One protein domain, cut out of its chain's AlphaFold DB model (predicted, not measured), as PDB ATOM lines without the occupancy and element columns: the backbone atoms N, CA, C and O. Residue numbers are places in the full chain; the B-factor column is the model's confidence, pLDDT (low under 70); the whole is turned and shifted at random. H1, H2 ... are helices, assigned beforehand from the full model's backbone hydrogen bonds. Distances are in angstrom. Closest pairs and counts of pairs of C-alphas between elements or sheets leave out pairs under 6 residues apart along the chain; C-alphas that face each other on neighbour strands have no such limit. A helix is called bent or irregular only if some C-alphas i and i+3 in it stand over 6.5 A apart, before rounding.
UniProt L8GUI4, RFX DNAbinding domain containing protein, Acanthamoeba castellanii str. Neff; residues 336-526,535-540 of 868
ATOM      1  N   ASP A 336     113.837 230.040 197.667       41.94
ATOM      2  CA  ASP A 336     114.446 229.077 198.588       41.94
ATOM      3  C   ASP A 336     115.328 229.763 199.648       41.94
ATOM      4  O   ASP A 336     115.247 229.435 200.831       41.94
ATOM      5  N   THR A 337     116.114 230.777 199.266       56.75
ATOM      6  CA  THR A 337     116.884 231.610 200.214       56.75
ATOM      7  C   THR A 337     115.981 232.413 201.147       56.75
ATOM      8  O   THR A 337     116.318 232.568 202.319       56.75
ATOM      9  N   HIS A 338     114.820 232.866 200.668       62.28
ATOM     10  CA  HIS A 338     113.821 233.577 201.468       62.28
ATOM     11  C   HIS A 338     113.146 232.636 202.484       62.28
ATOM     12  O   HIS A 338     113.090 232.947 203.672       62.28
ATOM     13  N   LEU A 339     112.726 231.439 202.057       66.75
ATOM     14  CA  LEU A 339     112.192 230.392 202.942       66.75
ATOM     15  C   LEU A 339     113.229 229.927 203.979       66.75
ATOM     16  O   LEU A 339     112.898 229.740 205.149       66.75
ATOM     17  N   HIS A 340     114.495 229.789 203.579       75.06
ATOM     18  CA  HIS A 340     115.591 229.445 204.485       75.06
ATOM     19  C   HIS A 340     115.883 230.566 205.497       75.06
ATOM     20  O   HIS A 340     116.038 230.286 206.686       75.06
ATOM     21  N   LEU A 341     115.897 231.836 205.067       76.69
ATOM     22  CA  LEU A 341     116.033 232.989 205.964       76.69
ATOM     23  C   LEU A 341     114.885 233.039 206.977       76.69
ATOM     24  O   LEU A 341     115.141 233.179 208.171       76.69
ATOM     25  N   MET A 342     113.645 232.840 206.526       80.50
ATOM     26  CA  MET A 342     112.485 232.755 207.411       80.50
ATOM     27  C   MET A 342     112.611 231.620 208.419       80.50
ATOM     28  O   MET A 342     112.406 231.849 209.611       80.50
ATOM     29  N   LYS A 343     113.050 230.426 207.999       81.50
ATOM     30  CA  LYS A 343     113.212 229.323 208.949       81.50
ATOM     31  C   LYS A 343     114.342 229.558 209.959       81.50
ATOM     32  O   LYS A 343     114.230 229.125 211.109       81.50
ATOM     33  N   LEU A 344     115.394 230.284 209.579       84.06
ATOM     34  CA  LEU A 344     116.411 230.761 210.518       84.06
ATOM     35  C   LEU A 344     115.843 231.802 211.496       84.06
ATOM     36  O   LEU A 344     116.062 231.664 212.695       84.06
ATOM     37  N   CYS A 345     115.073 232.788 211.026       86.56
ATOM     38  CA  CYS A 345     114.440 233.801 211.876       86.56
ATOM     39  C   CYS A 345     113.457 233.197 212.894       86.56
ATOM     40  O   CYS A 345     113.551 233.525 214.077       86.56
ATOM     41  N   GLU A 346     112.598 232.259 212.474       87.06
ATOM     42  CA  GLU A 346     111.759 231.454 213.378       87.06
ATOM     43  C   GLU A 346     112.619 230.753 214.442       87.06
ATOM     44  O   GLU A 346     112.376 230.890 215.639       87.06
ATOM     45  N   THR A 347     113.682 230.058 214.018       85.38
ATOM     46  CA  THR A 347     114.583 229.320 214.923       85.38
ATOM     47  C   THR A 347     115.259 230.249 215.937       85.38
ATOM     48  O   THR A 347     115.341 229.921 217.120       85.38
ATOM     49  N   TYR A 348     115.718 231.429 215.512       89.25
ATOM     50  CA  TYR A 348     116.346 232.415 216.393       89.25
ATOM     51  C   TYR A 348     115.349 232.990 217.402       89.25
ATOM     52  O   TYR A 348     115.648 233.015 218.599       89.25
ATOM     53  N   ARG A 349     114.151 233.386 216.955       90.56
ATOM     54  CA  ARG A 349     113.073 233.830 217.847       90.56
ATOM     55  C   ARG A 349     112.744 232.752 218.877       90.56
ATOM     56  O   ARG A 349     112.663 233.057 220.067       90.56
ATOM     57  N   ASP A 350     112.590 231.503 218.452       81.62
ATOM     58  CA  ASP A 350     112.243 230.389 219.336       81.62
ATOM     59  C   ASP A 350     113.355 230.139 220.368       81.62
ATOM     60  O   ASP A 350     113.076 230.046 221.567       81.62
ATOM     61  N   CYS A 351     114.628 230.143 219.948       78.00
ATOM     62  CA  CYS A 351     115.774 230.058 220.855       78.00
ATOM     63  C   CYS A 351     115.804 231.207 221.878       78.00
ATOM     64  O   CYS A 351     116.025 230.956 223.065       78.00
ATOM     65  N   TYR A 352     115.559 232.450 221.459       82.50
ATOM     66  CA  TYR A 352     115.482 233.598 222.369       82.50
ATOM     67  C   TYR A 352     114.290 233.487 223.340       82.50
ATOM     68  O   TYR A 352     114.448 233.708 224.544       82.50
ATOM     69  N   THR A 353     113.122 233.070 222.849       76.81
ATOM     70  CA  THR A 353     111.887 232.914 223.638       76.81
ATOM     71  C   THR A 353     112.038 231.851 224.727       76.81
ATOM     72  O   THR A 353     111.581 232.044 225.853       76.81
ATOM     73  N   GLN A 354     112.715 230.744 224.417       68.62
ATOM     74  CA  GLN A 354     112.940 229.639 225.352       68.62
ATOM     75  C   GLN A 354     114.009 229.950 226.413       68.62
ATOM     76  O   GLN A 354     113.868 229.523 227.558       68.62
ATOM     77  N   ASN A 355     115.072 230.682 226.055       63.19
ATOM     78  CA  ASN A 355     116.263 230.820 226.906       63.19
ATOM     79  C   ASN A 355     116.412 232.197 227.574       63.19
ATOM     80  O   ASN A 355     116.926 232.272 228.685       63.19
ATOM     81  N   LEU A 356     115.995 233.288 226.919       67.94
ATOM     82  CA  LEU A 356     116.405 234.652 227.295       67.94
ATOM     83  C   LEU A 356     115.236 235.607 227.574       67.94
ATOM     84  O   LEU A 356     115.376 236.481 228.428       67.94
ATOM     85  N   TRP A 357     114.064 235.408 226.964       75.56
ATOM     86  CA  TRP A 357     112.841 236.190 227.237       75.56
ATOM     87  C   TRP A 357     112.479 236.272 228.729       75.56
ATOM     88  O   TRP A 357     111.965 237.278 229.213       75.56
ATOM     89  N   LEU A 358     112.771 235.215 229.493       61.16
ATOM     90  CA  LEU A 358     112.488 235.161 230.926       61.16
ATOM     91  C   LEU A 358     113.509 235.932 231.786       61.16
ATOM     92  O   LEU A 358     113.174 236.284 232.919       61.16
ATOM     93  N   LEU A 359     114.699 236.240 231.272       60.78
ATOM     94  CA  LEU A 359     115.671 237.132 231.918       60.78
ATOM     95  C   LEU A 359     115.476 238.583 231.464       60.78
ATOM     96  O   LEU A 359     115.521 239.505 232.274       60.78
ATOM     97  N   ASN A 360     115.231 238.754 230.167       73.44
ATOM     98  CA  ASN A 360     115.120 240.024 229.474       73.44
ATOM     99  C   ASN A 360     113.892 240.006 228.542       73.44
ATOM    100  O   ASN A 360     114.039 239.689 227.355       73.44
ATOM    101  N   PRO A 361     112.685 240.307 229.053       78.06
ATOM    102  CA  PRO A 361     111.498 240.456 228.220       78.06
ATOM    103  C   PRO A 361     111.563 241.779 227.449       78.06
ATOM    104  O   PRO A 361     111.814 242.830 228.035       78.06
ATOM    105  N   LEU A 362     111.321 241.733 226.141       84.31
ATOM    106  CA  LEU A 362     111.219 242.909 225.268       84.31
ATOM    107  C   LEU A 362     109.750 243.217 224.920       84.31
ATOM    108  O   LEU A 362     108.830 242.652 225.512       84.31
ATOM    109  N   HIS A 363     109.512 244.136 223.982       82.75
ATOM    110  CA  HIS A 363     108.161 244.425 223.501       82.75
ATOM    111  C   HIS A 363     107.553 243.182 222.807       82.75
ATOM    112  O   HIS A 363     108.167 242.689 221.858       82.75
ATOM    113  N   PRO A 364     106.374 242.664 223.219       82.69
ATOM    114  CA  PRO A 364     105.843 241.389 222.714       82.69
ATOM    115  C   PRO A 364     105.678 241.305 221.194       82.69
ATOM    116  O   PRO A 364     105.969 240.258 220.627       82.69
ATOM    117  N   ALA A 365     105.319 242.411 220.532       84.44
ATOM    118  CA  ALA A 365     105.165 242.444 219.075       84.44
ATOM    119  C   ALA A 365     106.455 242.082 218.306       84.44
ATOM    120  O   ALA A 365     106.400 241.624 217.170       84.44
ATOM    121  N   ALA A 366     107.629 242.201 218.938       87.81
ATOM    122  CA  ALA A 366     108.901 241.789 218.349       87.81
ATOM    123  C   ALA A 366     109.089 240.251 218.274       87.81
ATOM    124  O   ALA A 366     110.091 239.785 217.736       87.81
ATOM    125  N   LEU A 367     108.148 239.463 218.815       86.56
ATOM    126  CA  LEU A 367     108.071 238.001 218.680       86.56
ATOM    127  C   LEU A 367     107.049 237.537 217.624       86.56
ATOM    128  O   LEU A 367     106.986 236.344 217.317       86.56
ATOM    129  N   GLU A 368     106.224 238.437 217.095       88.31
ATOM    130  CA  GLU A 368     105.173 238.089 216.137       88.31
ATOM    131  C   GLU A 368     105.796 237.794 214.766       88.31
ATOM    132  O   GLU A 368     106.593 238.581 214.252       88.31
ATOM    133  N   ASP A 369     105.450 236.637 214.182       86.06
ATOM    134  CA  ASP A 369     106.047 236.162 212.926       86.06
ATOM    135  C   ASP A 369     105.914 237.184 211.796       86.06
ATOM    136  O   ASP A 369     106.836 237.336 211.000       86.06
ATOM    137  N   ASP A 370     104.794 237.902 211.739       87.19
ATOM    138  CA  ASP A 370     104.484 238.816 210.641       87.19
ATOM    139  C   ASP A 370     105.250 240.149 210.750       87.19
ATOM    140  O   ASP A 370     105.711 240.664 209.732       87.19
ATOM    141  N   ASN A 371     105.557 240.621 211.966       89.38
ATOM    142  CA  ASN A 371     106.483 241.744 212.172       89.38
ATOM    143  C   ASN A 371     107.934 241.347 211.849       89.38
ATOM    144  O   ASN A 371     108.681 242.121 211.249       89.38
ATOM    145  N   ILE A 372     108.346 240.126 212.219       87.88
ATOM    146  CA  ILE A 372     109.679 239.598 211.882       87.88
ATOM    147  C   ILE A 372     109.808 239.414 210.363       87.88
ATOM    148  O   ILE A 372     110.842 239.772 209.800       87.88
ATOM    149  N   ARG A 373     108.761 238.909 209.694       85.06
ATOM    150  CA  ARG A 373     108.658 238.836 208.227       85.06
ATOM    151  C   ARG A 373     108.793 240.218 207.612       85.06
ATOM    152  O   ARG A 373     109.679 240.393 206.788       85.06
ATOM    153  N   TYR A 374     107.990 241.191 208.035       86.56
ATOM    154  CA  TYR A 374     108.035 242.551 207.496       86.56
ATOM    155  C   TYR A 374     109.463 243.128 207.521       86.56
ATOM    156  O   TYR A 374     110.040 243.368 206.464       86.56
ATOM    157  N   ILE A 375     110.103 243.200 208.696       86.31
ATOM    158  CA  ILE A 375     111.479 243.722 208.852       86.31
ATOM    159  C   ILE A 375     112.526 242.980 208.001       86.31
ATOM    160  O   ILE A 375     113.509 243.581 207.565       86.31
ATOM    161  N   MET A 376     112.371 241.669 207.797       83.69
ATOM    162  CA  MET A 376     113.403 240.822 207.180       83.69
ATOM    163  C   MET A 376     113.175 240.510 205.695       83.69
ATOM    164  O   MET A 376     114.101 240.017 205.046       83.69
ATOM    165  N   CYS A 377     111.969 240.744 205.169       80.75
ATOM    166  CA  CYS A 377     111.526 240.229 203.871       80.75
ATOM    167  C   CYS A 377     110.772 241.233 202.982       80.75
ATOM    168  O   CYS A 377     110.450 240.858 201.853       80.75
ATOM    169  N   THR A 378     110.515 242.468 203.431       79.56
ATOM    170  CA  THR A 378     110.053 243.572 202.565       79.56
ATOM    171  C   THR A 378     111.128 244.654 202.446       79.56
ATOM    172  O   THR A 378     111.958 244.823 203.345       79.56
ATOM    173  N   ASP A 379     111.135 245.393 201.333       77.12
ATOM    174  CA  ASP A 379     112.068 246.511 201.149       77.12
ATOM    175  C   ASP A 379     111.718 247.661 202.120       77.12
ATOM    176  O   ASP A 379     112.602 248.285 202.706       77.12
ATOM    177  N   GLU A 380     110.425 247.874 202.386       79.25
ATOM    178  CA  GLU A 380     109.912 248.862 203.340       79.25
ATOM    179  C   GLU A 380     110.324 248.552 204.792       79.25
ATOM    180  O   GLU A 380     110.692 249.457 205.545       79.25
ATOM    181  N   GLY A 381     110.308 247.276 205.191       79.44
ATOM    182  CA  GLY A 381     110.747 246.828 206.514       79.44
ATOM    183  C   GLY A 381     112.265 246.908 206.694       79.44
ATOM    184  O   GLY A 381     112.742 247.238 207.783       79.44
ATOM    185  N   ALA A 382     113.035 246.712 205.619       74.94
ATOM    186  CA  ALA A 382     114.483 246.918 205.619       74.94
ATOM    187  C   ALA A 382     114.880 248.405 205.773       74.94
ATOM    188  O   ALA A 382     115.954 248.712 206.315       74.94
ATOM    189  N   GLU A 383     114.019 249.340 205.353       83.06
ATOM    190  CA  GLU A 383     114.171 250.786 205.578       83.06
ATOM    191  C   GLU A 383     113.605 251.274 206.932       83.06
ATOM    192  O   GLU A 383     113.965 252.364 207.384       83.06
ATOM    193  N   GLU A 384     112.802 250.477 207.649       84.81
ATOM    194  CA  GLU A 384     112.195 250.892 208.925       84.81
ATOM    195  C   GLU A 384     113.244 251.184 210.018       84.81
ATOM    196  O   GLU A 384     114.186 250.419 210.228       84.81
ATOM    197  N   ARG A 385     113.085 252.286 210.767       87.75
ATOM    198  CA  ARG A 385     113.965 252.669 211.891       87.75
ATOM    199  C   ARG A 385     113.162 253.037 213.147       87.75
ATOM    200  O   ARG A 385     113.142 254.186 213.581       87.75
ATOM    201  N   SER A 386     112.487 252.042 213.725       91.31
ATOM    202  CA  SER A 386     111.614 252.167 214.907       91.31
ATOM    203  C   SER A 386     112.131 251.425 216.159       91.31
ATOM    204  O   SER A 386     112.987 250.537 216.046       91.31
ATOM    205  N   PRO A 387     111.560 251.685 217.354       90.56
ATOM    206  CA  PRO A 387     111.790 250.872 218.555       90.56
ATOM    207  C   PRO A 387     111.404 249.387 218.402       90.56
ATOM    208  O   PRO A 387     112.011 248.525 219.045       90.56
ATOM    209  N   LEU A 388     110.434 249.072 217.531       90.94
ATOM    210  CA  LEU A 388     110.039 247.698 217.206       90.94
ATOM    211  C   LEU A 388     111.131 247.002 216.384       90.94
ATOM    212  O   LEU A 388     111.598 245.936 216.781       90.94
ATOM    213  N   SER A 389     111.619 247.643 215.317       91.31
ATOM    214  CA  SER A 389     112.719 247.122 214.490       91.31
ATOM    215  C   SER A 389     114.000 246.885 215.311       91.31
ATOM    216  O   SER A 389     114.626 245.832 215.196       91.31
ATOM    217  N   LEU A 390     114.345 247.805 216.227       93.19
ATOM    218  CA  LEU A 390     115.443 247.646 217.189       93.19
ATOM    219  C   LEU A 390     115.246 246.405 218.079       93.19
ATOM    220  O   LEU A 390     116.190 245.644 218.302       93.19
ATOM    221  N   SER A 391     114.024 246.189 218.568       93.12
ATOM    222  CA  SER A 391     113.680 245.022 219.387       93.12
ATOM    223  C   SER A 391     113.789 243.716 218.588       93.12
ATOM    224  O   SER A 391     114.362 242.752 219.085       93.12
ATOM    225  N   ILE A 392     113.319 243.693 217.336       92.94
ATOM    226  CA  ILE A 392     113.401 242.528 216.440       92.94
ATOM    227  C   ILE A 392     114.861 242.174 216.132       92.94
ATOM    228  O   ILE A 392     115.259 241.020 216.306       92.94
ATOM    229  N   TYR A 393     115.701 243.152 215.779       93.19
ATOM    230  CA  TYR A 393     117.131 242.901 215.563       93.19
ATOM    231  C   TYR A 393     117.850 242.422 216.831       93.19
ATOM    232  O   TYR A 393     118.747 241.582 216.731       93.19
ATOM    233  N   TRP A 394     117.438 242.866 218.025       94.00
ATOM    234  CA  TRP A 394     117.963 242.313 219.277       94.00
ATOM    235  C   TRP A 394     117.562 240.847 219.494       94.00
ATOM    236  O   TRP A 394     118.394 240.023 219.875       94.00
ATOM    237  N   ILE A 395     116.306 240.498 219.213       91.38
ATOM    238  CA  ILE A 395     115.784 239.130 219.340       91.38
ATOM    239  C   ILE A 395     116.491 238.180 218.370       91.38
ATOM    240  O   ILE A 395     116.933 237.105 218.780       91.38
ATOM    241  N   LEU A 396     116.673 238.594 217.114       91.00
ATOM    242  CA  LEU A 396     117.412 237.821 216.115       91.00
ATOM    243  C   LEU A 396     118.903 237.701 216.470       91.00
ATOM    244  O   LEU A 396     119.469 236.617 216.323       91.00
ATOM    245  N   TYR A 397     119.527 238.752 217.020       91.19
ATOM    246  CA  TYR A 397     120.889 238.694 217.564       91.19
ATOM    247  C   TYR A 397     121.023 237.645 218.676       91.19
ATOM    248  O   TYR A 397     121.815 236.704 218.556       91.19
ATOM    249  N   SER A 398     120.246 237.788 219.751       87.69
ATOM    250  CA  SER A 398     120.294 236.884 220.901       87.69
ATOM    251  C   SER A 398     119.912 235.451 220.510       87.69
ATOM    252  O   SER A 398     120.520 234.495 220.989       87.69
ATOM    253  N   GLY A 399     118.960 235.285 219.592       84.31
ATOM    254  CA  GLY A 399     118.555 233.995 219.042       84.31
ATOM    255  C   GLY A 399     119.640 233.302 218.213       84.31
ATOM    256  O   GLY A 399     119.927 232.125 218.442       84.31
ATOM    257  N   ALA A 400     120.300 234.025 217.302       83.81
ATOM    258  CA  ALA A 400     121.417 233.504 216.510       83.81
ATOM    259  C   ALA A 400     122.616 233.123 217.391       83.81
ATOM    260  O   ALA A 400     123.229 232.071 217.195       83.81
ATOM    261  N   LEU A 401     122.897 233.929 218.418       81.38
ATOM    262  CA  LEU A 401     123.894 233.630 219.443       81.38
ATOM    263  C   LEU A 401     123.552 232.334 220.204       81.38
ATOM    264  O   LEU A 401     124.432 231.499 220.407       81.38
ATOM    265  N   MET A 402     122.282 232.111 220.566       74.94
ATOM    266  CA  MET A 402     121.828 230.869 221.212       74.94
ATOM    267  C   MET A 402     121.939 229.645 220.301       74.94
ATOM    268  O   MET A 402     122.459 228.613 220.746       74.94
ATOM    269  N   ALA A 403     121.560 229.767 219.027       76.81
ATOM    270  CA  ALA A 403     121.772 228.728 218.018       76.81
ATOM    271  C   ALA A 403     123.270 228.404 217.812       76.81
ATOM    272  O   ALA A 403     123.626 227.256 217.564       76.81
ATOM    273  N   GLY A 404     124.157 229.386 218.007       73.00
ATOM    274  CA  GLY A 404     125.606 229.266 217.788       73.00
ATOM    275  C   GLY A 404     126.065 229.803 216.437       73.00
ATOM    276  O   GLY A 404     127.218 229.625 216.055       73.00
ATOM    277  N   HIS A 405     125.183 230.491 215.716       80.12
ATOM    278  CA  HIS A 405     125.476 231.120 214.435       80.12
ATOM    279  C   HIS A 405     126.120 232.492 214.695       80.12
ATOM    280  O   HIS A 405     125.521 233.539 214.451       80.12
ATOM    281  N   VAL A 406     127.335 232.480 215.260       74.38
ATOM    282  CA  VAL A 406     128.024 233.678 215.779       74.38
ATOM    283  C   VAL A 406     128.189 234.759 214.707       74.38
ATOM    284  O   VAL A 406     127.985 235.930 215.001       74.38
ATOM    285  N   GLU A 407     128.472 234.384 213.460       74.06
ATOM    286  CA  GLU A 407     128.594 235.324 212.333       74.06
ATOM    287  C   GLU A 407     127.280 236.085 212.083       74.06
ATOM    288  O   GLU A 407     127.269 237.315 212.056       74.06
ATOM    289  N   ARG A 408     126.142 235.375 212.038       80.56
ATOM    290  CA  ARG A 408     124.801 235.987 211.957       80.56
ATOM    291  C   ARG A 408     124.483 236.849 213.179       80.56
ATOM    292  O   ARG A 408     123.831 237.883 213.055       80.56
ATOM    293  N   ALA A 409     124.970 236.468 214.359       82.19
ATOM    294  CA  ALA A 409     124.834 237.289 215.555       82.19
ATOM    295  C   ALA A 409     125.614 238.621 215.429       82.19
ATOM    296  O   ALA A 409     125.095 239.658 215.835       82.19
ATOM    297  N   VAL A 410     126.803 238.638 214.810       78.31
ATOM    298  CA  VAL A 410     127.544 239.886 214.519       78.31
ATOM    299  C   VAL A 410     126.752 240.794 213.573       78.31
ATOM    300  O   VAL A 410     126.652 241.997 213.829       78.31
ATOM    301  N   GLU A 411     126.153 240.238 212.515       83.25
ATOM    302  CA  GLU A 411     125.310 240.986 211.568       83.25
ATOM    303  C   GLU A 411     124.121 241.652 212.282       83.25
ATOM    304  O   GLU A 411     123.963 242.875 212.226       83.25
ATOM    305  N   PHE A 412     123.324 240.874 213.024       88.12
ATOM    306  CA  PHE A 412     122.147 241.391 213.731       88.12
ATOM    307  C   PHE A 412     122.499 242.361 214.865       88.12
ATOM    308  O   PHE A 412     121.808 243.362 215.040       88.12
ATOM    309  N   TYR A 413     123.594 242.137 215.601       86.75
ATOM    310  CA  TYR A 413     124.075 243.085 216.614       86.75
ATOM    311  C   TYR A 413     124.501 244.421 215.989       86.75
ATOM    312  O   TYR A 413     124.228 245.491 216.539       86.75
ATOM    313  N   SER A 414     125.129 244.373 214.811       83.50
ATOM    314  CA  SER A 414     125.510 245.570 214.057       83.50
ATOM    315  C   SER A 414     124.273 246.343 213.594       83.50
ATOM    316  O   SER A 414     124.210 247.557 213.797       83.50
ATOM    317  N   LYS A 415     123.244 245.647 213.087       86.88
ATOM    318  CA  LYS A 415     121.950 246.253 212.729       86.88
ATOM    319  C   LYS A 415     121.193 246.816 213.935       86.88
ATOM    320  O   LYS A 415     120.728 247.948 213.871       86.88
ATOM    321  N   ALA A 416     121.157 246.120 215.071       90.62
ATOM    322  CA  ALA A 416     120.576 246.661 216.303       90.62
ATOM    323  C   ALA A 416     121.270 247.970 216.739       90.62
ATOM    324  O   ALA A 416     120.608 248.925 217.143       90.62
ATOM    325  N   ARG A 417     122.601 248.066 216.605       88.75
ATOM    326  CA  ARG A 417     123.346 249.305 216.900       88.75
ATOM    327  C   ARG A 417     123.108 250.422 215.882       88.75
ATOM    328  O   ARG A 417     123.066 251.580 216.295       88.75
ATOM    329  N   GLU A 418     122.924 250.100 214.603       86.44
ATOM    330  CA  GLU A 418     122.483 251.056 213.574       86.44
ATOM    331  C   GLU A 418     121.107 251.632 213.937       86.44
ATOM    332  O   GLU A 418     120.970 252.844 214.077       86.44
ATOM    333  N   HIS A 419     120.115 250.775 214.202       88.94
ATOM    334  CA  HIS A 419     118.745 251.191 214.523       88.94
ATOM    335  C   HIS A 419     118.675 252.000 215.826       88.94
ATOM    336  O   HIS A 419     117.986 253.018 215.871       88.94
ATOM    337  N   LEU A 420     119.456 251.639 216.855       88.56
ATOM    338  CA  LEU A 420     119.592 252.461 218.063       88.56
ATOM    339  C   LEU A 420     120.087 253.884 217.739       88.56
ATOM    340  O   LEU A 420     119.609 254.845 218.335       88.56
ATOM    341  N   GLY A 421     120.986 254.035 216.762       86.38
ATOM    342  CA  GLY A 421     121.470 255.331 216.275       86.38
ATOM    343  C   GLY A 421     120.401 256.224 215.629       86.38
ATOM    344  O   GLY A 421     120.627 257.426 215.510       86.38
ATOM    345  N   HIS A 422     119.236 255.673 215.272       87.75
ATOM    346  CA  HIS A 422     118.083 256.422 214.755       87.75
ATOM    347  C   HIS A 422     116.990 256.695 215.802       87.75
ATOM    348  O   HIS A 422     116.164 257.576 215.578       87.75
ATOM    349  N   VAL A 423     116.968 255.965 216.927       86.69
ATOM    350  CA  VAL A 423     115.907 256.082 217.952       86.69
ATOM    351  C   VAL A 423     116.394 256.582 219.319       86.69
ATOM    352  O   VAL A 423     115.583 256.759 220.220       86.69
ATOM    353  N   PHE A 424     117.697 256.828 219.507       79.81
ATOM    354  CA  PHE A 424     118.301 257.192 220.803       79.81
ATOM    355  C   PHE A 424     117.730 258.452 221.486       79.81
ATOM    356  O   PHE A 424     117.944 258.639 222.686       79.81
ATOM    357  N   ASP A 425     117.065 259.342 220.746       80.81
ATOM    358  CA  ASP A 425     116.434 260.560 221.261       80.81
ATOM    359  C   ASP A 425     114.942 260.377 221.602       80.81
ATOM    360  O   ASP A 425     114.377 261.193 222.341       80.81
ATOM    361  N   GLN A 426     114.326 259.291 221.128       86.19
ATOM    362  CA  GLN A 426     112.927 258.946 221.368       86.19
ATOM    363  C   GLN A 426     112.710 258.477 222.814       86.19
ATOM    364  O   GLN A 426     113.532 257.785 223.416       86.19
ATOM    365  N   THR A 427     111.564 258.835 223.392       84.12
ATOM    366  CA  THR A 427     111.206 258.496 224.780       84.12
ATOM    367  C   THR A 427     110.247 257.307 224.845       84.12
ATOM    368  O   THR A 427     109.148 257.429 225.381       84.12
ATOM    369  N   ASP A 428     110.662 256.169 224.286       85.19
ATOM    370  CA  ASP A 428     109.918 254.901 224.306       85.19
ATOM    371  C   ASP A 428     110.551 253.919 225.312       85.19
ATOM    372  O   ASP A 428     111.762 253.676 225.298       85.19
ATOM    373  N   SER A 429     109.739 253.332 226.195       83.25
ATOM    374  CA  SER A 429     110.184 252.359 227.201       83.25
ATOM    375  C   SER A 429     110.754 251.073 226.592       83.25
ATOM    376  O   SER A 429     111.582 250.418 227.228       83.25
ATOM    377  N   SER A 430     110.372 250.733 225.361       86.62
ATOM    378  CA  SER A 430     110.894 249.606 224.582       86.62
ATOM    379  C   SER A 430     112.388 249.764 224.293       86.62
ATOM    380  O   SER A 430     113.137 248.791 224.346       86.62
ATOM    381  N   ILE A 431     112.859 251.001 224.100       89.38
ATOM    382  CA  ILE A 431     114.287 251.294 223.926       89.38
ATOM    383  C   ILE A 431     115.032 251.019 225.238       89.38
ATOM    384  O   ILE A 431     116.081 250.381 225.221       89.38
ATOM    385  N   SER A 432     114.474 251.402 226.394       87.50
ATOM    386  CA  SER A 432     115.058 251.056 227.703       87.50
ATOM    387  C   SER A 432     115.109 249.547 227.962       87.50
ATOM    388  O   SER A 432     116.054 249.088 228.604       87.50
ATOM    389  N   LEU A 433     114.135 248.777 227.457       87.06
ATOM    390  CA  LEU A 433     114.148 247.310 227.523       87.06
ATOM    391  C   LEU A 433     115.302 246.706 226.704       87.06
ATOM    392  O   LEU A 433     115.923 245.757 227.169       87.06
ATOM    393  N   VAL A 434     115.638 247.264 225.533       90.69
ATOM    394  CA  VAL A 434     116.775 246.801 224.708       90.69
ATOM    395  C   VAL A 434     118.124 247.351 225.206       90.69
ATOM    396  O   VAL A 434     119.147 246.674 225.118       90.69
ATOM    397  N   LEU A 435     118.158 248.543 225.806       89.69
ATOM    398  CA  LEU A 435     119.391 249.147 226.325       89.69
ATOM    399  C   LEU A 435     119.977 248.422 227.549       89.69
ATOM    400  O   LEU A 435     121.199 248.380 227.699       89.69
ATOM    401  N   LEU A 436     119.134 247.839 228.409       85.62
ATOM    402  CA  LEU A 436     119.563 247.050 229.572       85.62
ATOM    403  C   LEU A 436     120.461 245.847 229.189       85.62
ATOM    404  O   LEU A 436     121.579 245.771 229.703       85.62
ATOM    405  N   PRO A 437     120.060 244.931 228.282       85.00
ATOM    406  CA  PRO A 437     120.927 243.851 227.818       85.00
ATOM    407  C   PRO A 437     122.047 244.377 226.910       85.00
ATOM    408  O   PRO A 437     123.178 243.910 227.037       85.00
ATOM    409  N   MET A 438     121.819 245.400 226.069       87.06
ATOM    410  CA  MET A 438     122.902 246.011 225.276       87.06
ATOM    411  C   MET A 438     124.069 246.482 226.149       87.06
ATOM    412  O   MET A 438     125.218 246.311 225.751       87.06
ATOM    413  N   ALA A 439     123.805 247.012 227.345       82.69
ATOM    414  CA  ALA A 439     124.848 247.412 228.284       82.69
ATOM    415  C   ALA A 439     125.679 246.246 228.841       82.69
ATOM    416  O   ALA A 439     126.865 246.424 229.123       82.69
ATOM    417  N   TYR A 440     125.086 245.063 229.010       77.00
ATOM    418  CA  TYR A 440     125.835 243.864 229.385       77.00
ATOM    419  C   TYR A 440     126.675 243.371 228.199       77.00
ATOM    420  O   TYR A 440     127.896 243.237 228.301       77.00
ATOM    421  N   HIS A 441     126.036 243.206 227.036       78.31
ATOM    422  CA  HIS A 441     126.667 242.657 225.837       78.31
ATOM    423  C   HIS A 441     127.741 243.574 225.230       78.31
ATOM    424  O   HIS A 441     128.692 243.079 224.622       78.31
ATOM    425  N   SER A 442     127.661 244.899 225.421       76.69
ATOM    426  CA  SER A 442     128.661 245.845 224.904       76.69
ATOM    427  C   SER A 442     130.065 245.619 225.460       76.69
ATOM    428  O   SER A 442     131.023 246.125 224.884       76.69
ATOM    429  N   ARG A 443     130.197 244.866 226.560       69.06
ATOM    430  CA  ARG A 443     131.483 244.482 227.154       69.06
ATOM    431  C   ARG A 443     132.200 243.358 226.405       69.06
ATOM    432  O   ARG A 443     133.407 243.236 226.562       69.06
ATOM    433  N   PHE A 444     131.485 242.560 225.610       68.06
ATOM    434  CA  PHE A 444     132.068 241.478 224.799       68.06
ATOM    435  C   PHE A 444     132.407 241.943 223.378       68.06
ATOM    436  O   PHE A 444     133.280 241.373 222.735       68.06
ATOM    437  N   TRP A 445     131.742 243.003 222.907       68.56
ATOM    438  CA  TRP A 445     131.946 243.639 221.598       68.56
ATOM    439  C   TRP A 445     132.759 244.943 221.692       68.56
ATOM    440  O   TRP A 445     132.463 245.931 221.009       68.56
ATOM    441  N   ALA A 446     133.738 244.970 222.593       67.12
ATOM    442  CA  ALA A 446     134.640 246.091 222.821       67.12
ATOM    443  C   ALA A 446     136.087 245.604 222.761       67.12
ATOM    444  O   ALA A 446     136.428 244.602 223.383       67.12
ATOM    445  N   ASP A 447     136.943 246.334 222.048       63.44
ATOM    446  CA  ASP A 447     138.353 245.969 221.860       63.44
ATOM    447  C   ASP A 447     139.188 246.149 223.144       63.44
ATOM    448  O   ASP A 447     140.315 245.664 223.240       63.44
ATOM    449  N   THR A 448     138.646 246.858 224.143       64.88
ATOM    450  CA  THR A 448     139.260 247.059 225.465       64.88
ATOM    451  C   THR A 448     138.209 247.045 226.580       64.88
ATOM    452  O   THR A 448     137.060 247.442 226.377       64.88
ATOM    453  N   GLU A 449     138.603 246.641 227.795       63.25
ATOM    454  CA  GLU A 449     137.694 246.626 228.954       63.25
ATOM    455  C   GLU A 449     137.199 248.038 229.335       63.25
ATOM    456  O   GLU A 449     136.051 248.187 229.748       63.25
ATOM    457  N   GLU A 450     138.014 249.082 229.142       66.38
ATOM    458  CA  GLU A 450     137.634 250.473 229.426       66.38
ATOM    459  C   GLU A 450     136.541 250.985 228.471       66.38
ATOM    460  O   GLU A 450     135.534 251.532 228.921       66.38
ATOM    461  N   ASP A 451     136.680 250.732 227.167       70.00
ATOM    462  CA  ASP A 451     135.652 251.029 226.163       70.00
ATOM    463  C   ASP A 451     134.359 250.229 226.415       70.00
ATOM    464  O   ASP A 451     133.262 250.792 226.401       70.00
ATOM    465  N   GLY A 452     134.471 248.940 226.756       68.81
ATOM    466  CA  GLY A 452     133.325 248.098 227.105       68.81
ATOM    467  C   GLY A 452     132.561 248.595 228.339       68.81
ATOM    468  O   GLY A 452     131.327 248.629 228.332       68.81
ATOM    469  N   LEU A 453     133.278 249.028 229.382       67.62
ATOM    470  CA  LEU A 453     132.701 249.638 230.586       67.62
ATOM    471  C   LEU A 453     132.102 251.027 230.309       67.62
ATOM    472  O   LEU A 453     131.050 251.351 230.861       67.62
ATOM    473  N   SER A 454     132.721 251.820 229.432       71.88
ATOM    474  CA  SER A 454     132.210 253.127 228.999       71.88
ATOM    475  C   SER A 454     130.886 252.989 228.235       71.88
ATOM    476  O   SER A 454     129.889 253.619 228.596       71.88
ATOM    477  N   LYS A 455     130.822 252.073 227.256       77.38
ATOM    478  CA  LYS A 455     129.594 251.718 226.518       77.38
ATOM    479  C   LYS A 455     128.496 251.190 227.451       77.38
ATOM    480  O   LYS A 455     127.349 251.625 227.345       77.38
ATOM    481  N   CYS A 456     128.855 250.333 228.409       79.19
ATOM    482  CA  CYS A 456     127.947 249.827 229.443       79.19
ATOM    483  C   CYS A 456     127.338 250.977 230.271       79.19
ATOM    484  O   CYS A 456     126.116 251.107 230.366       79.19
ATOM    485  N   ALA A 457     128.180 251.876 230.794       77.19
ATOM    486  CA  ALA A 457     127.745 253.038 231.568       77.19
ATOM    487  C   ALA A 457     126.861 253.999 230.757       77.19
ATOM    488  O   ALA A 457     125.881 254.529 231.291       77.19
ATOM    489  N   TYR A 458     127.180 254.203 229.476       82.56
ATOM    490  CA  TYR A 458     126.400 255.022 228.552       82.56
ATOM    491  C   TYR A 458     124.997 254.443 228.320       82.56
ATOM    492  O   TYR A 458     124.011 255.134 228.583       82.56
ATOM    493  N   TYR A 459     124.886 253.171 227.915       87.25
ATOM    494  CA  TYR A 459     123.594 252.536 227.630       87.25
ATOM    495  C   TYR A 459     122.686 252.467 228.872       87.25
ATOM    496  O   TYR A 459     121.500 252.788 228.783       87.25
ATOM    497  N   LEU A 460     123.239 252.176 230.056       83.88
ATOM    498  CA  LEU A 460     122.486 252.199 231.322       83.88
ATOM    499  C   LEU A 460     122.014 253.605 231.707       83.88
ATOM    500  O   LEU A 460     120.901 253.771 232.209       83.88
ATOM    501  N   THR A 461     122.842 254.626 231.466       84.44
ATOM    502  CA  THR A 461     122.472 256.026 231.726       84.44
ATOM    503  C   THR A 461     121.365 256.486 230.781       84.44
ATOM    504  O   THR A 461     120.412 257.114 231.239       84.44
ATOM    505  N   LEU A 462     121.435 256.116 229.499       86.62
ATOM    506  CA  LEU A 462     120.401 256.414 228.509       86.62
ATOM    507  C   LEU A 462     119.065 255.735 228.860       86.62
ATOM    508  O   LEU A 462     118.034 256.403 228.889       86.62
ATOM    509  N   ALA A 463     119.083 254.453 229.239       87.75
ATOM    510  CA  ALA A 463     117.887 253.728 229.678       87.75
ATOM    511  C   ALA A 463     117.246 254.346 230.935       87.75
ATOM    512  O   ALA A 463     116.022 254.480 231.021       87.75
ATOM    513  N   MET A 464     118.065 254.752 231.916       85.44
ATOM    514  CA  MET A 464     117.590 255.460 233.109       85.44
ATOM    515  C   MET A 464     116.992 256.833 232.767       85.44
ATOM    516  O   MET A 464     115.979 257.209 233.353       85.44
ATOM    517  N   GLU A 465     117.579 257.568 231.823       85.81
ATOM    518  CA  GLU A 465     117.106 258.886 231.385       85.81
ATOM    519  C   GLU A 465     115.787 258.809 230.594       85.81
ATOM    520  O   GLU A 465     114.869 259.587 230.852       85.81
ATOM    521  N   ILE A 466     115.628 257.826 229.702       86.00
ATOM    522  CA  ILE A 466     114.353 257.555 229.017       86.00
ATOM    523  C   ILE A 466     113.260 257.232 230.051       86.00
ATOM    524  O   ILE A 466     112.200 257.860 230.061       86.00
ATOM    525  N   CYS A 467     113.546 256.340 231.004       84.62
ATOM    526  CA  CYS A 467     112.624 256.011 232.095       84.62
ATOM    527  C   CYS A 467     112.296 257.215 233.006       84.62
ATOM    528  O   CYS A 467     111.165 257.330 233.484       84.62
ATOM    529  N   LYS A 468     113.247 258.136 233.232       84.12
ATOM    530  CA  LYS A 468     113.017 259.411 233.938       84.12
ATOM    531  C   LYS A 468     112.045 260.313 233.177       84.12
ATOM    532  O   LYS A 468     111.120 260.833 233.795       84.12
ATOM    533  N   ARG A 469     112.212 260.465 231.858       84.62
ATOM    534  CA  ARG A 469     111.341 261.292 230.995       84.62
ATOM    535  C   ARG A 469     109.912 260.755 230.903       84.62
ATOM    536  O   ARG A 469     108.973 261.540 230.929       84.62
ATOM    537  N   ILE A 470     109.757 259.432 230.860       85.38
ATOM    538  CA  ILE A 470     108.455 258.741 230.906       85.38
ATOM    539  C   ILE A 470     107.827 258.811 232.320       85.38
ATOM    540  O   ILE A 470     106.626 258.618 232.488       85.38
ATOM    541  N   GLY A 471     108.624 259.097 233.357       79.00
ATOM    542  CA  GLY A 471     108.192 259.135 234.759       79.00
ATOM    543  C   GLY A 471     108.118 257.761 235.438       79.00
ATOM    544  O   GLY A 471     107.729 257.661 236.603       79.00
ATOM    545  N   CYS A 472     108.526 256.685 234.760       74.44
ATOM    546  CA  CYS A 472     108.411 255.308 235.242       74.44
ATOM    547  C   CYS A 472     109.570 254.886 236.173       74.44
ATOM    548  O   CYS A 472     110.137 253.802 236.032       74.44
ATOM    549  N   LEU A 473     109.909 255.719 237.166       68.88
ATOM    550  CA  LEU A 473     111.002 255.485 238.133       68.88
ATOM    551  C   LEU A 473     110.829 254.211 238.986       68.88
ATOM    552  O   LEU A 473     111.798 253.693 239.532       68.88
ATOM    553  N   GLY A 474     109.594 253.715 239.111       63.84
ATOM    554  CA  GLY A 474     109.272 252.439 239.760       63.84
ATOM    555  C   GLY A 474     109.311 251.221 238.828       63.84
ATOM    556  O   GLY A 474     108.987 250.123 239.270       63.84
ATOM    557  N   SER A 475     109.658 251.386 237.549       72.50
ATOM    558  CA  SER A 475     109.760 250.273 236.597       72.50
ATOM    559  C   SER A 475     110.859 249.291 237.009       72.50
ATOM    560  O   SER A 475     111.945 249.706 237.425       72.50
ATOM    561  N   SER A 476     110.612 247.992 236.819       68.88
ATOM    562  CA  SER A 476     111.631 246.944 236.959       68.88
ATOM    563  C   SER A 476     112.878 247.267 236.134       68.88
ATOM    564  O   SER A 476     113.985 247.136 236.641       68.88
ATOM    565  N   VAL A 477     112.699 247.794 234.920       76.19
ATOM    566  CA  VAL A 477     113.780 248.206 234.011       76.19
ATOM    567  C   VAL A 477     114.653 249.293 234.637       76.19
ATOM    568  O   VAL A 477     115.873 249.181 234.622       76.19
ATOM    569  N   TYR A 478     114.052 250.325 235.243       77.19
ATOM    570  CA  TYR A 478     114.813 251.393 235.902       77.19
ATOM    571  C   TYR A 478     115.610 250.853 237.094       77.19
ATOM    572  O   TYR A 478     116.780 251.194 237.262       77.19
ATOM    573  N   ILE A 479     115.001 249.966 237.888       68.25
ATOM    574  CA  ILE A 479     115.648 249.323 239.038       68.25
ATOM    575  C   ILE A 479     116.808 248.427 238.575       68.25
ATOM    576  O   ILE A 479     117.897 248.525 239.137       68.25
ATOM    577  N   SER A 480     116.625 247.619 237.527       71.31
ATOM    578  CA  SER A 480     117.675 246.763 236.962       71.31
ATOM    579  C   SER A 480     118.803 247.560 236.306       71.31
ATOM    580  O   SER A 480     119.969 247.237 236.528       71.31
ATOM    581  N   CYS A 481     118.507 248.653 235.594       75.75
ATOM    582  CA  CYS A 481     119.544 249.552 235.087       75.75
ATOM    583  C   CYS A 481     120.328 250.217 236.228       75.75
ATOM    584  O   CYS A 481     121.552 250.314 236.158       75.75
ATOM    585  N   LEU A 482     119.649 250.637 237.300       70.12
ATOM    586  CA  LEU A 482     120.274 251.246 238.476       70.12
ATOM    587  C   LEU A 482     121.155 250.241 239.245       70.12
ATOM    588  O   LEU A 482     122.264 250.593 239.650       70.12
ATOM    589  N   GLN A 483     120.714 248.985 239.382       65.00
ATOM    590  CA  GLN A 483     121.505 247.873 239.928       65.00
ATOM    591  C   GLN A 483     122.741 247.570 239.067       65.00
ATOM    592  O   GLN A 483     123.851 247.488 239.590       65.00
ATOM    593  N   MET A 484     122.573 247.427 237.749       67.75
ATOM    594  CA  MET A 484     123.675 247.103 236.839       67.75
ATOM    595  C   MET A 484     124.693 248.254 236.747       67.75
ATOM    596  O   MET A 484     125.899 248.012 236.697       67.75
ATOM    597  N   TYR A 485     124.232 249.506 236.828       69.38
ATOM    598  CA  TYR A 485     125.101 250.685 236.883       69.38
ATOM    599  C   TYR A 485     125.885 250.756 238.199       69.38
ATOM    600  O   TYR A 485     127.081 251.049 238.189       69.38
ATOM    601  N   ALA A 486     125.246 250.434 239.331       59.12
ATOM    602  CA  ALA A 486     125.940 250.281 240.609       59.12
ATOM    603  C   ALA A 486     127.066 249.234 240.515       59.12
ATOM    604  O   ALA A 486     128.161 249.440 241.035       59.12
ATOM    605  N   TRP A 487     126.785 248.127 239.824       57.59
ATOM    606  CA  TRP A 487     127.660 246.966 239.709       57.59
ATOM    607  C   TRP A 487     128.887 247.198 238.823       57.59
ATOM    608  O   TRP A 487     130.009 246.943 239.260       57.59
ATOM    609  N   PHE A 488     128.696 247.682 237.592       60.34
ATOM    610  CA  PHE A 488     129.785 247.790 236.615       60.34
ATOM    611  C   PHE A 488     130.399 249.191 236.515       60.34
ATOM    612  O   PHE A 488     131.566 249.312 236.150       60.34
ATOM    613  N   CYS A 489     129.651 250.251 236.835       60.03
ATOM    614  CA  CYS A 489     130.014 251.611 236.424       60.03
ATOM    615  C   CYS A 489     130.531 252.505 237.562       60.03
ATOM    616  O   CYS A 489     131.093 253.565 237.285       60.03
ATOM    617  N   MET A 490     130.378 252.117 238.836       53.41
ATOM    618  CA  MET A 490     130.765 253.001 239.939       53.41
ATOM    619  C   MET A 490     132.284 253.170 240.099       53.41
ATOM    620  O   MET A 490     133.066 252.220 240.201       53.41
ATOM    621  N   THR A 491     132.682 254.437 240.188       48.09
ATOM    622  CA  THR A 491     133.882 254.930 240.883       48.09
ATOM    623  C   THR A 491     133.452 255.624 242.179       48.09
ATOM    624  O   THR A 491     132.301 256.049 242.298       48.09
ATOM    625  N   ASP A 492     134.355 255.807 243.141       42.03
ATOM    626  CA  ASP A 492     134.046 256.475 244.415       42.03
ATOM    627  C   ASP A 492     133.374 257.847 244.231       42.03
ATOM    628  O   ASP A 492     132.385 258.137 244.902       42.03
ATOM    629  N   ASN A 493     133.822 258.648 243.259       40.09
ATOM    630  CA  ASN A 493     133.255 259.974 242.976       40.09
ATOM    631  C   ASN A 493     131.819 259.923 242.408       40.09
ATOM    632  O   ASN A 493     131.124 260.934 242.421       40.09
ATOM    633  N   THR A 494     131.353 258.764 241.929       45.19
ATOM    634  CA  THR A 494     129.971 258.566 241.440       45.19
ATOM    635  C   THR A 494     129.006 258.026 242.502       45.19
ATOM    636  O   THR A 494     127.802 257.975 242.251       45.19
ATOM    637  N   SER A 495     129.498 257.669 243.695       46.75
ATOM    638  CA  SER A 495     128.682 257.117 244.793       46.75
ATOM    639  C   SER A 495     127.552 258.055 245.241       46.75
ATOM    640  O   SER A 495     126.410 257.620 245.371       46.75
ATOM    641  N   LEU A 496     127.836 259.356 245.368       45.53
ATOM    642  CA  LEU A 496     126.844 260.400 245.661       45.53
ATOM    643  C   LEU A 496     125.689 260.399 244.646       45.53
ATOM    644  O   LEU A 496     124.526 260.378 245.039       45.53
ATOM    645  N   SER A 497     125.995 260.302 243.347       52.03
ATOM    646  CA  SER A 497     124.973 260.262 242.291       52.03
ATOM    647  C   SER A 497     124.108 258.994 242.347       52.03
ATOM    648  O   SER A 497     122.940 259.020 241.956       52.03
ATOM    649  N   TYR A 498     124.640 257.880 242.858       54.25
ATOM    650  CA  TYR A 498     123.851 256.672 243.109       54.25
ATOM    651  C   TYR A 498     122.874 256.858 244.281       54.25
ATOM    652  O   TYR A 498     121.711 256.462 244.178       54.25
ATOM    653  N   GLU A 499     123.294 257.511 245.368       55.25
ATOM    654  CA  GLU A 499     122.401 257.809 246.495       55.25
ATOM    655  C   GLU A 499     121.318 258.835 246.134       55.25
ATOM    656  O   GLU A 499     120.160 258.651 246.514       55.25
ATOM    657  N   GLU A 500     121.647 259.856 245.340       61.09
ATOM    658  CA  GLU A 500     120.676 260.804 244.774       61.09
ATOM    659  C   GLU A 500     119.619 260.079 243.923       61.09
ATOM    660  O   GLU A 500     118.420 260.211 244.185       61.09
ATOM    661  N   LYS A 501     120.049 259.232 242.974       59.28
ATOM    662  CA  LYS A 501     119.151 258.419 242.129       59.28
ATOM    663  C   LYS A 501     118.295 257.447 242.948       59.28
ATOM    664  O   LYS A 501     117.116 257.262 242.647       59.28
ATOM    665  N   LEU A 502     118.834 256.863 244.022       60.12
ATOM    666  CA  LEU A 502     118.053 256.056 244.966       60.12
ATOM    667  C   LEU A 502     117.016 256.890 245.734       60.12
ATOM    668  O   LEU A 502     115.913 256.403 245.983       60.12
ATOM    669  N   GLN A 503     117.332 258.128 246.120       60.19
ATOM    670  CA  GLN A 503     116.364 259.026 246.759       60.19
ATOM    671  C   GLN A 503     115.249 259.470 245.803       60.19
ATOM    672  O   GLN A 503     114.147 259.751 246.270       60.19
ATOM    673  N   GLU A 504     115.484 259.513 244.488       58.34
ATOM    674  CA  GLU A 504     114.421 259.717 243.494       58.34
ATOM    675  C   GLU A 504     113.440 258.536 243.455       58.34
ATOM    676  O   GLU A 504     112.233 258.760 243.526       58.34
ATOM    677  N   VAL A 505     113.927 257.286 243.449       54.69
ATOM    678  CA  VAL A 505     113.057 256.086 243.487       54.69
ATOM    679  C   VAL A 505     112.150 256.093 244.721       54.69
ATOM    680  O   VAL A 505     110.959 255.812 244.613       54.69
ATOM    681  N   LYS A 506     112.673 256.492 245.891       55.34
ATOM    682  CA  LYS A 506     111.893 256.590 247.144       55.34
ATOM    683  C   LYS A 506     110.758 257.628 247.109       55.34
ATOM    684  O   LYS A 506     109.938 257.630 248.022       55.34
ATOM    685  N   LYS A 507     110.704 258.512 246.103       54.31
ATOM    686  CA  LYS A 507     109.632 259.512 245.927       54.31
ATOM    687  C   LYS A 507     108.478 258.999 245.050       54.31
ATOM    688  O   LYS A 507     107.440 259.651 244.992       54.31
ATOM    689  N   GLY A 508     108.633 257.855 244.377       50.91
ATOM    690  CA  GLY A 508     107.583 257.254 243.549       50.91
ATOM    691  C   GLY A 508     106.510 256.544 244.382       50.91
ATOM    692  O   GLY A 508     106.820 255.678 245.195       50.91
ATOM    693  N   SER A 509     105.232 256.856 244.152       39.09
ATOM    694  CA  SER A 509     104.108 256.383 244.982       39.09
ATOM    695  C   SER A 509     103.769 254.885 244.885       39.09
ATOM    696  O   SER A 509     102.868 254.433 245.584       39.09
ATOM    697  N   TYR A 510     104.428 254.116 244.010       42.62
ATOM    698  CA  TYR A 510     103.898 252.836 243.510       42.62
ATOM    699  C   TYR A 510     104.490 251.550 244.121       42.62
ATOM    700  O   TYR A 510     104.146 250.463 243.667       42.62
ATOM    701  N   TYR A 511     105.341 251.632 245.154       41.84
ATOM    702  CA  TYR A 511     105.906 250.440 245.814       41.84
ATOM    703  C   TYR A 511     105.814 250.465 247.351       41.84
ATOM    704  O   TYR A 511     106.706 250.990 248.017       41.84
ATOM    705  N   PRO A 512     104.791 249.810 247.935       32.91
ATOM    706  CA  PRO A 512     104.730 249.539 249.373       32.91
ATOM    707  C   PRO A 512     105.539 248.301 249.812       32.91
ATOM    708  O   PRO A 512     105.883 248.188 250.985       32.91
ATOM    709  N   THR A 513     105.793 247.343 248.906       33.34
ATOM    710  CA  THR A 513     106.140 245.949 249.275       33.34
ATOM    711  C   THR A 513     107.223 245.263 248.425       33.34
ATOM    712  O   THR A 513     107.380 244.046 248.504       33.34
ATOM    713  N   MET A 514     108.059 246.011 247.696       30.17
ATOM    714  CA  MET A 514     109.419 245.507 247.436       30.17
ATOM    715  C   MET A 514     110.158 245.474 248.783       30.17
ATOM    716  O   MET A 514     110.108 246.475 249.508       30.17
ATOM    717  N   PRO A 515     110.868 244.391 249.153       32.53
ATOM    718  CA  PRO A 515     111.780 244.446 250.286       32.53
ATOM    719  C   PRO A 515     112.764 245.600 250.066       32.53
ATOM    720  O   PRO A 515     113.381 245.697 249.007       32.53
ATOM    721  N   MET A 516     112.951 246.490 251.050       35.31
ATOM    722  CA  MET A 516     113.889 247.624 250.926       35.31
ATOM    723  C   MET A 516     115.374 247.188 250.977       35.31
ATOM    724  O   MET A 516     116.219 247.895 251.535       35.31
ATOM    725  N   SER A 517     115.699 246.008 250.450       37.53
ATOM    726  CA  SER A 517     117.005 245.346 250.440       37.53
ATOM    727  C   SER A 517     117.868 245.707 249.218       37.53
ATOM    728  O   SER A 517     118.677 244.893 248.788       37.53
ATOM    729  N   LEU A 518     117.683 246.909 248.650       38.91
ATOM    730  CA  LEU A 518     118.446 247.423 247.492       38.91
ATOM    731  C   LEU A 518     118.962 248.875 247.643       38.91
ATOM    732  O   LEU A 518     119.632 249.401 246.759       38.91
ATOM    733  N   GLN A 519     118.652 249.549 248.756       39.16
ATOM    734  CA  GLN A 519     119.098 250.918 249.041       39.16
ATOM    735  C   GLN A 519     120.473 250.956 249.750       39.16
ATOM    736  O   GLN A 519     120.580 250.474 250.872       39.16
ATOM    737  N   THR A 520     121.460 251.631 249.141       34.25
ATOM    738  CA  THR A 520     122.813 251.943 249.677       34.25
ATOM    739  C   THR A 520     123.792 250.764 249.826       34.25
ATOM    740  O   THR A 520     124.414 250.575 250.870       34.25
ATOM    741  N   ALA A 521     123.993 249.991 248.752       38.28
ATOM    742  CA  ALA A 521     125.152 249.103 248.608       38.28
ATOM    743  C   ALA A 521     126.287 249.802 247.831       38.28
ATOM    744  O   ALA A 521     126.301 249.795 246.600       38.28
ATOM    745  N   ALA A 522     127.250 250.396 248.540       38.81
ATOM    746  CA  ALA A 522     128.495 250.865 247.933       38.81
ATOM    747  C   ALA A 522     129.402 249.657 247.634       38.81
ATOM    748  O   ALA A 522     130.016 249.090 248.539       38.81
ATOM    749  N   ILE A 523     129.455 249.234 246.368       43.47
ATOM    750  CA  ILE A 523     130.263 248.084 245.942       43.47
ATOM    751  C   ILE A 523     131.755 248.472 246.022       43.47
ATOM    752  O   ILE A 523     132.160 249.463 245.411       43.47
ATOM    753  N   PRO A 524     132.589 247.752 246.800       38.12
ATOM    754  CA  PRO A 524     133.958 248.174 247.083       38.12
ATOM    755  C   PRO A 524     134.864 248.071 245.851       38.12
ATOM    756  O   PRO A 524     134.754 247.121 245.076       38.12
ATOM    757  N   ARG A 525     135.830 248.998 245.732       36.22
ATOM    758  CA  ARG A 525     136.792 249.124 244.608       36.22
ATOM    759  C   ARG A 525     137.364 247.793 244.099       36.22
ATOM    760  O   ARG A 525     137.537 247.612 242.897       36.22
ATOM    761  N   ASN A 526     137.640 246.862 245.011       37.50
ATOM    762  CA  ASN A 526     138.293 245.582 244.730       37.50
ATOM    763  C   ASN A 526     137.376 244.557 244.030       37.50
ATOM    764  O   ASN A 526     137.863 243.530 243.574       37.50
ATOM    765  N   ILE A 535     134.600 236.181 223.724       63.19
ATOM    766  CA  ILE A 535     133.429 236.003 222.838       63.19
ATOM    767  C   ILE A 535     133.121 234.510 222.601       63.19
ATOM    768  O   ILE A 535     131.956 234.120 222.572       63.19
ATOM    769  N   SER A 536     134.151 233.653 222.547       61.50
ATOM    770  CA  SER A 536     134.027 232.188 222.447       61.50
ATOM    771  C   SER A 536     133.213 231.536 223.572       61.50
ATOM    772  O   SER A 536     132.705 230.433 223.400       61.50
ATOM    773  N   HIS A 537     133.082 232.197 224.724       68.19
ATOM    774  CA  HIS A 537     132.343 231.705 225.887       68.19
ATOM    775  C   HIS A 537     130.992 232.393 226.072       68.19
ATOM    776  O   HIS A 537     130.202 231.938 226.898       68.19
ATOM    777  N   LEU A 538     130.689 233.440 225.296       70.19
ATOM    778  CA  LEU A 538     129.460 234.217 225.448       70.19
ATOM    779  C   LEU A 538     128.206 233.352 225.251       70.19
ATOM    780  O   LEU A 538     127.326 233.364 226.103       70.19
ATOM    781  N   GLN A 539     128.158 232.531 224.194       71.31
ATOM    782  CA  GLN A 539     127.042 231.600 223.972       71.31
ATOM    783  C   GLN A 539     126.835 230.650 225.165       71.31
ATOM    784  O   GLN A 539     125.693 230.374 225.531       71.31
ATOM    785  N   MET A 540     127.915 230.132 225.758       71.19
ATOM    786  CA  MET A 540     127.822 229.212 226.895       71.19
ATOM    787  C   MET A 540     127.315 229.937 228.145       71.19
ATOM    788  O   MET A 540     126.398 229.458 228.801       71.19
TER     789      MET A 540
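AT A GLANCE: This is residues 336 to 526 and 535 to 540 of the 868 residues of the protein "RFX DNAbinding domain containing protein" of Acanthamoeba castellanii str. Neff (UniProt L8GUI4). A hairpin of two helices, H5 and H6, stands beside an up-and-down bundle of three, H7, H8 and H9, with H7 in the middle of the whole; H1 crosses H5 nearly at a right angle, and the short H2, H3 and H4 gather on that side. H10 lies loosely beyond H9 at the far end, followed by a long stretch with no named element, and H11 is a small piece near H5. The printed part has 197 residues with eleven named helices, H1 to H11 in chain order, and no named strand; the class is all helix. It is compact, with a radius of gyration of the C-alphas of 17.8 A, but elongated, spanning 57 by 36 by 29 A.

HOW THE PARTS SIT: H1, residues 336 to 355, touches H5, residues 387 to 403, about perpendicular at 86 degrees; the closest C-alphas, of Tyr 348 and Gly 399, are 3.8 A apart. H5 is the hub, touching five helices. H2, residues 364 to 367, touches residues 388 to 395 of H5, closest at C-alphas 366 and 392, 4.9 A. H3, residues 369 to 377, only just touches H5, with 3 pairs of C-alphas within 8 A, the closest those of Ile 372 and Ile 392 at 6.6 A. H4, residues 379 to 383, touches H3 only at the corner, C-alphas 375 and 381 being closest at 4.0 A. H6, residues 406 to 423, forms a hairpin with H5 at a shallow tilt of 15 degrees, closest at C-alphas 397 and 409, 4.6 A. Residues 430 to 434 of H7, residues 429 to 441, touch H5 at a shallow tilt of 33 degrees, only just short of steep; C-alphas 387 and 431 are closest, at 5.9 A. H8, residues 449 to 470, forms hairpins with H7, closest at C-alphas 439 and 456, 4.1 A, and with H9, residues 476 to 488, closest at C-alphas 460 and 481, 5.5 A. H10, residues 492 to 505, is close to H9 but not clearly touching, with C-alphas 486 and 498 closest at 7.2 A. H11, residues 535 to 540, is close to H5 but not clearly touching, with C-alphas 401 and 539 closest at 5.9 A. Every O i to N i+4 pair is within hydrogen-bond range in H1, H3, H4, H5, H8 and H9; H6 has 13 of 14, H7 7 of 9, H10 8 of 10 and H11 0 of 2, with 2 of 3 O i to N i+3 pairs, while H2 is too short for an i+4 pair.

IN THESE COORDINATES: H1 begins at C-alpha 336 (114.446, 229.077, 198.588) and is 28.4 A long; H5 is 24.3 A, H6 25.6 A and H8, the longest, 31.7 A. H10 is irregular, but only just: C-alphas 493 and 496 are 7.0 A apart; H11 is irregular, with C-alphas 536 and 539 7.2 A apart, and ends at C-alpha 540 (127.822, 229.212, 226.895).

THE WHOLE: The C-alphas farthest apart, of Asp 336 and Leu 496, are 57.9 A apart. Residues 527 to 534 are not printed; C-alphas 526 and 535 are 24.4 A apart across this cut. Of the links printed whole, none is long. Mean pLDDT of the printed part is 72.8, and 70 residues are under 70, among them residues 483 to 526.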